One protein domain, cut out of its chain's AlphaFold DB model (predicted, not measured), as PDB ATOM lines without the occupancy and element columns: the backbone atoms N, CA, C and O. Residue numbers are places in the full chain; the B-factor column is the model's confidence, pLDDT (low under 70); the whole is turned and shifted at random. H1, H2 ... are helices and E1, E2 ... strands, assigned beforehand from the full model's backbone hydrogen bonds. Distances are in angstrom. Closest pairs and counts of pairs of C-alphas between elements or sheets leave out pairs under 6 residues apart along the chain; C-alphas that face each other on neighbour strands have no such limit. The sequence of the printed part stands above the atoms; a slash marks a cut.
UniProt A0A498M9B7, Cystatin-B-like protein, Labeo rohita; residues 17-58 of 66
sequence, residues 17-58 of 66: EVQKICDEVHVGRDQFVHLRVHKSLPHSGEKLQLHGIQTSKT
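This is residues 17 to 58 of the 66 residues of the protein "Cystatin-B-like protein" of Labeo rohita (UniProt A0A498M9B7). A long two-stranded hairpin of E1 and E2 makes the length of this domain, and one short helix, H1, is set off to its side, joined to E1 by a loop that swings out at one end of the hairpin and turns back into it. The turn between the strands, residues 40 to 47, makes the other end, and E2 bends by 62 degrees on its way back. The printed part has 42 residues with one named helix and two named strands, in the order H1, E1, E2 along the chain, and the sheet, E1 - E2, is antiparallel. The class is mixed, helices and strands. The whole is loose, with a radius of gyration of the C-alphas of 12.8 A, and flat, spanning 40 by 21 by 11 A.

From the first printed residue, H1 takes residues 17 to 24, and each of its O i to N i+4 pairs is within hydrogen-bond range. A short link of 7 residues leads from it to E1, residues 32 to 39. A second short link, of 8 residues, leads on to E2, residues 48 to 57. E1 and E2 form a hairpin and are antiparallel neighbours, with 166 degrees between their N-to-C directions. C-alphas that face each other are, for instance, those of Lys 39 and Leu 48, 4.5 A apart, and those of Phe 32 and Lys 57, 4.6 A apart. Across the pair, N 38 and O 49 are 2.8 A apart and N 34 and O 54 are 2.9 A apart, both within hydrogen-bond range. E2 bends by 62 degrees at His 51. H1 and E2 are apart.

H1, Glu 17 to Glu 24, begins with C-alpha 17 at (4.950, 0.772, -11.293) and measures 11.1 A from first to last C-alpha. E1, Phe 32 to Lys 39, begins with C-alpha 32 at (-10.211, -6.873, -10.121) and measures 21.6 A. E2, Leu 48 to Lys 57, is the longest strand by residues, with 10; it measures 22.7 A and ends with C-alpha 57 at (-13.736, -8.869, -12.236).

The two C-alphas farthest apart are those of Arg 29, in the link from H1 to E1, and His 43, in the link from E1 to E2, at 40.3 A. The C-alphas of Glu 17 and Thr 58, the first and last printed, are 20.9 A apart. The printed part has no cut, and neither link is long. The mean pLDDT of the printed part is 77.2; the model's confidence is low, under 70, at residue 19 and residues 21 to 31.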
ATOM      1  N   GLU A  17       5.751  -0.457 -11.277       76.38
ATOM      2  CA  GLU A  17       4.950   0.772 -11.293       76.38
ATOM      3  C   GLU A  17       3.469   0.491 -11.584       76.38
ATOM      4  O   GLU A  17       2.593   1.066 -10.942       76.38
ATOM      5  N   VAL A  18       3.181  -0.437 -12.506       71.12
ATOM      6  CA  VAL A  18       1.817  -0.907 -12.795       71.12
ATOM      7  C   VAL A  18       1.262  -1.689 -11.604       71.12
ATOM      8  O   VAL A  18       0.101  -1.507 -11.246       71.12
ATOM      9  N   GLN A  19       2.099  -2.493 -10.941       67.31
ATOM     10  CA  GLN A  19       1.711  -3.239  -9.744       67.31
ATOM     11  C   GLN A  19       1.310  -2.305  -8.591       67.31
ATOM     12  O   GLN A  19       0.268  -2.512  -7.976       67.31
ATOM     13  N   LYS A  20       2.061  -1.218  -8.366       71.81
ATOM     14  CA  LYS A  20       1.749  -0.226  -7.324       71.81
ATOM     15  C   LYS A  20       0.392   0.456  -7.541       71.81
ATOM     16  O   LYS A  20      -0.315   0.728  -6.576       71.81
ATOM     17  N   ILE A  21       0.010   0.707  -8.795       68.00
ATOM     18  CA  ILE A  21      -1.311   1.264  -9.130       68.00
ATOM     19  C   ILE A  21      -2.419   0.245  -8.823       68.00
ATOM     20  O   ILE A  21      -3.464   0.624  -8.303       68.00
ATOM     21  N   CYS A  22      -2.199  -1.048  -9.089       61.44
ATOM     22  CA  CYS A  22      -3.151  -2.101  -8.721       61.44
ATOM     23  C   CYS A  22      -3.310  -2.251  -7.200       61.44
ATOM     24  O   CYS A  22      -4.423  -2.485  -6.729       61.44
ATOM     25  N   ASP A  23      -2.229  -2.077  -6.439       60.25
ATOM     26  CA  ASP A  23      -2.249  -2.177  -4.975       60.25
ATOM     27  C   ASP A  23      -2.978  -0.993  -4.315       60.25
ATOM     28  O   ASP A  23      -3.661  -1.169  -3.308       60.25
ATOM     29  N   GLU A  24      -2.913   0.211  -4.894       61.69
ATOM     30  CA  GLU A  24      -3.689   1.369  -4.413       61.69
ATOM     31  C   GLU A  24      -5.188   1.280  -4.769       61.69
ATOM     32  O   GLU A  24      -6.017   1.914  -4.117       61.69
ATOM     33  N   VAL A  25      -5.563   0.452  -5.751       59.75
ATOM     34  CA  VAL A  25      -6.959   0.200  -6.170       59.75
ATOM     35  C   VAL A  25      -7.581  -0.995  -5.415       59.75
ATOM     36  O   VAL A  25      -8.715  -1.395  -5.680       59.75
ATOM     37  N   HIS A  26      -6.874  -1.570  -4.436       49.94
ATOM     38  CA  HIS A  26      -7.265  -2.808  -3.758       49.94
ATOM     39  C   HIS A  26      -8.557  -2.662  -2.920       49.94
ATOM     40  O   HIS A  26      -8.543  -2.206  -1.779       49.94
ATOM     41  N   VAL A  27      -9.687  -3.115  -3.475       55.19
ATOM     42  CA  VAL A  27     -11.039  -3.122  -2.865       55.19
ATOM     43  C   VAL A  27     -11.361  -4.396  -2.059       55.19
ATOM     44  O   VAL A  27     -12.515  -4.671  -1.737       55.19
ATOM     45  N   GLY A  28     -10.343  -5.160  -1.664       48.75
ATOM     46  CA  GLY A  28     -10.499  -6.410  -0.919       48.75
ATOM     47  C   GLY A  28     -10.351  -7.648  -1.804       48.75
ATOM     48  O   GLY A  28     -10.594  -7.605  -3.008       48.75
ATOM     49  N   ARG A  29      -9.887  -8.730  -1.162       52.03
ATOM     50  CA  ARG A  29      -9.422 -10.005  -1.741       52.03
ATOM     51  C   ARG A  29     -10.168 -10.406  -3.023       52.03
ATOM     52  O   ARG A  29     -11.390 -10.521  -3.020       52.03
ATOM     53  N   ASP A  30      -9.385 -10.627  -4.079       60.56
ATOM     54  CA  ASP A  30      -9.781 -11.198  -5.377       60.56
ATOM     55  C   ASP A  30     -10.781 -10.395  -6.231       60.56
ATOM     56  O   ASP A  30     -11.334 -10.934  -7.190       60.56
ATOM     57  N   GLN A  31     -10.983  -9.100  -5.961       64.88
ATOM     58  CA  GLN A  31     -11.708  -8.215  -6.879       64.88
ATOM     59  C   GLN A  31     -10.761  -7.405  -7.765       64.88
ATOM     60  O   GLN A  31      -9.969  -6.590  -7.297       64.88
ATOM     61  N   PHE A  32     -10.904  -7.601  -9.071       77.44
ATOM     62  CA  PHE A  32     -10.211  -6.873 -10.121       77.44
ATOM     63  C   PHE A  32     -11.130  -5.804 -10.710       77.44
ATOM     64  O   PHE A  32     -12.358  -5.941 -10.756       77.44
ATOM     65  N   VAL A  33     -10.513  -4.724 -11.181       85.12
ATOM     66  CA  VAL A  33     -11.196  -3.633 -11.874       85.12
ATOM     67  C   VAL A  33     -10.550  -3.473 -13.242       85.12
ATOM     68  O   VAL A  33      -9.340  -3.279 -13.339       85.12
ATOM     69  N   HIS A  34     -11.339  -3.544 -14.310       89.06
ATOM     70  CA  HIS A  34     -10.866  -3.195 -15.647       89.06
ATOM     71  C   HIS A  34     -11.117  -1.706 -15.878       89.06
ATOM     72  O   HIS A  34     -12.244  -1.226 -15.753       89.06
ATOM     73  N   LEU A  35     -10.059  -0.972 -16.215       89.50
ATOM     74  CA  LEU A  35     -10.106   0.459 -16.497       89.50
ATOM     75  C   LEU A  35      -9.820   0.682 -17.976       89.50
ATOM     76  O   LEU A  35      -8.830   0.184 -18.508       89.50
ATOM     77  N   ARG A  36     -10.655   1.487 -18.629       90.88
ATOM     78  CA  ARG A  36     -10.391   1.966 -19.982       90.88
ATOM     79  C   ARG A  36      -9.942   3.409 -19.906       90.88
ATOM     80  O   ARG A  36     -10.741   4.297 -19.625       90.88
ATOM     81  N   VAL A  37      -8.666   3.639 -20.180       90.12
ATOM     82  CA  VAL A  37      -8.068   4.972 -20.137       90.12
ATOM     83  C   VAL A  37      -7.676   5.390 -21.546       90.12
ATOM     84  O   VAL A  37      -7.007   4.652 -22.266       90.12
ATOM     85  N   HIS A  38      -8.099   6.581 -21.947       89.25
ATOM     86  CA  HIS A  38      -7.674   7.226 -23.176       89.25
ATOM     87  C   HIS A  38      -6.595   8.252 -22.847       89.25
ATOM     88  O   HIS A  38      -6.813   9.155 -22.036       89.25
ATOM     89  N   LYS A  39      -5.428   8.116 -23.478       87.25
ATOM     90  CA  LYS A  39      -4.372   9.123 -23.423       87.25
ATOM     91  C   LYS A  39      -4.434   9.959 -24.694       87.25
ATOM     92  O   LYS A  39      -4.242   9.431 -25.788       87.25
ATOM     93  N   SER A  40      -4.688  11.254 -24.542       88.12
ATOM     94  CA  SER A  40      -4.636  12.203 -25.654       88.12
ATOM     95  C   SER A  40      -3.225  12.303 -26.239       88.12
ATOM     96  O   SER A  40      -2.227  12.088 -25.549       88.12
ATOM     97  N   LEU A  41      -3.145  12.659 -27.522       86.94
ATOM     98  CA  LEU A  41      -1.878  12.797 -28.240       86.94
ATOM     99  C   LEU A  41      -0.985  13.901 -27.628       86.94
ATOM    100  O   LEU A  41      -1.511  14.851 -27.040       86.94
ATOM    101  N   PRO A  42       0.350  13.834 -27.810       81.25
ATOM    102  CA  PRO A  42       1.301  14.758 -27.181       81.25
ATOM    103  C   PRO A  42       1.039  16.241 -27.454       81.25
ATOM    104  O   PRO A  42       1.150  17.077 -26.566       81.25
ATOM    105  N   HIS A  43       0.597  16.569 -28.667       85.19
ATOM    106  CA  HIS A  43       0.269  17.940 -29.063       85.19
ATOM    107  C   HIS A  43      -1.063  18.453 -28.484       85.19
ATOM    108  O   HIS A  43      -1.374  19.631 -28.614       85.19
ATOM    109  N   SER A  44      -1.863  17.580 -27.866       81.38
ATOM    110  CA  SER A  44      -3.169  17.891 -27.269       81.38
ATOM    111  C   SER A  44      -3.106  17.914 -25.730       81.38
ATOM    112  O   SER A  44      -4.120  17.789 -25.046       81.38
ATOM    113  N   GLY A  45      -1.899  18.060 -25.172       78.19
ATOM    114  CA  GLY A  45      -1.682  18.216 -23.732       78.19
ATOM    115  C   GLY A  45      -1.668  16.911 -22.933       78.19
ATOM    116  O   GLY A  45      -1.874  16.959 -21.725       78.19
ATOM    117  N   GLU A  46      -1.465  15.756 -23.588       79.19
ATOM    118  CA  GLU A  46      -1.242  14.437 -22.954       79.19
ATOM    119  C   GLU A  46      -2.250  14.039 -21.866       79.19
ATOM    120  O   GLU A  46      -1.952  13.266 -20.953       79.19
ATOM    121  N   LYS A  47      -3.475  14.553 -21.958       85.88
ATOM    122  CA  LYS A  47      -4.479  14.350 -20.924       85.88
ATOM    123  C   LYS A  47      -4.902  12.880 -20.869       85.88
ATOM    124  O   LYS A  47      -5.358  12.319 -21.864       85.88
ATOM    125  N   LEU A  48      -4.788  12.272 -19.691       89.50
ATOM    126  CA  LEU A  48      -5.382  10.969 -19.398       89.50
ATOM    127  C   LEU A  48      -6.852  11.170 -19.031       89.50
ATOM    128  O   LEU A  48      -7.189  12.023 -18.209       89.50
ATOM    129  N   GLN A  49      -7.738  10.416 -19.671       87.56
ATOM    130  CA  GLN A  49      -9.177  10.432 -19.424       87.56
ATOM    131  C   GLN A  49      -9.664   9.007 -19.189       87.56
ATOM    132  O   GLN A  49      -9.404   8.111 -19.990       87.56
ATOM    133  N   LEU A  50     -10.387   8.799 -18.095       88.31
ATOM    134  CA  LEU A  50     -11.039   7.529 -17.815       88.31
ATOM    135  C   LEU A  50     -12.322   7.445 -18.648       88.31
ATOM    136  O   LEU A  50     -13.235   8.243 -18.470       88.31
ATOM    137  N   HIS A  51     -12.362   6.514 -19.594       88.75
ATOM    138  CA  HIS A  51     -13.491   6.284 -20.499       88.75
ATOM    139  C   HIS A  51     -14.448   5.208 -19.983       88.75
ATOM    140  O   HIS A  51     -15.606   5.190 -20.385       88.75
ATOM    141  N   GLY A  52     -13.986   4.317 -19.104       87.69
ATOM    142  CA  GLY A  52     -14.830   3.264 -18.554       87.69
ATOM    143  C   GLY A  52     -14.201   2.545 -17.369       87.69
ATOM    144  O   GLY A  52     -12.977   2.455 -17.257       87.69
ATOM    145  N   ILE A  53     -15.067   2.010 -16.508       90.06
ATOM    146  CA  ILE A  53     -14.714   1.200 -15.342       90.06
ATOM    147  C   ILE A  53     -15.622  -0.033 -15.330       90.06
ATOM    148  O   ILE A  53     -16.839   0.104 -15.434       90.06
ATOM    149  N   GLN A  54     -15.048  -1.221 -15.164       89.12
ATOM    150  CA  GLN A  54     -15.781  -2.432 -14.797       89.12
ATOM    151  C   GLN A  54     -15.223  -2.962 -13.481       89.12
ATOM    152  O   GLN A  54     -14.037  -3.275 -13.403       89.12
ATOM    153  N   THR A  55     -16.065  -3.061 -12.458       84.19
ATOM    154  CA  THR A  55     -15.712  -3.611 -11.142       84.19
ATOM    155  C   THR A  55     -16.067  -5.097 -11.057       84.19
ATOM    156  O   THR A  55     -16.735  -5.629 -11.945       84.19
ATOM    157  N   SER A  56     -15.653  -5.764  -9.973       81.56
ATOM    158  CA  SER A  56     -16.034  -7.156  -9.672       81.56
ATOM    159  C   SER A  56     -15.544  -8.189 -10.697       81.56
ATOM    160  O   SER A  56     -16.175  -9.229 -10.879       81.56
ATOM    161  N   LYS A  57     -14.423  -7.909 -11.367       82.69
ATOM    162  CA  LYS A  57     -13.736  -8.869 -12.236       82.69
ATOM    163  C   LYS A  57     -12.867  -9.812 -11.415       82.69
ATOM    164  O   LYS A  57     -12.509  -9.514 -10.278       82.69
ATOM    165  N   THR A  58     -12.513 -10.937 -12.008       81.00
ATOM    166  CA  THR A  58     -11.601 -11.933 -11.440       81.00
ATOM    167  C   THR A  58     -10.282 -11.947 -12.210       81.00
ATOM    168  O   THR A  58     -10.214 -11.481 -13.344       81.00
TER     169      THR A  58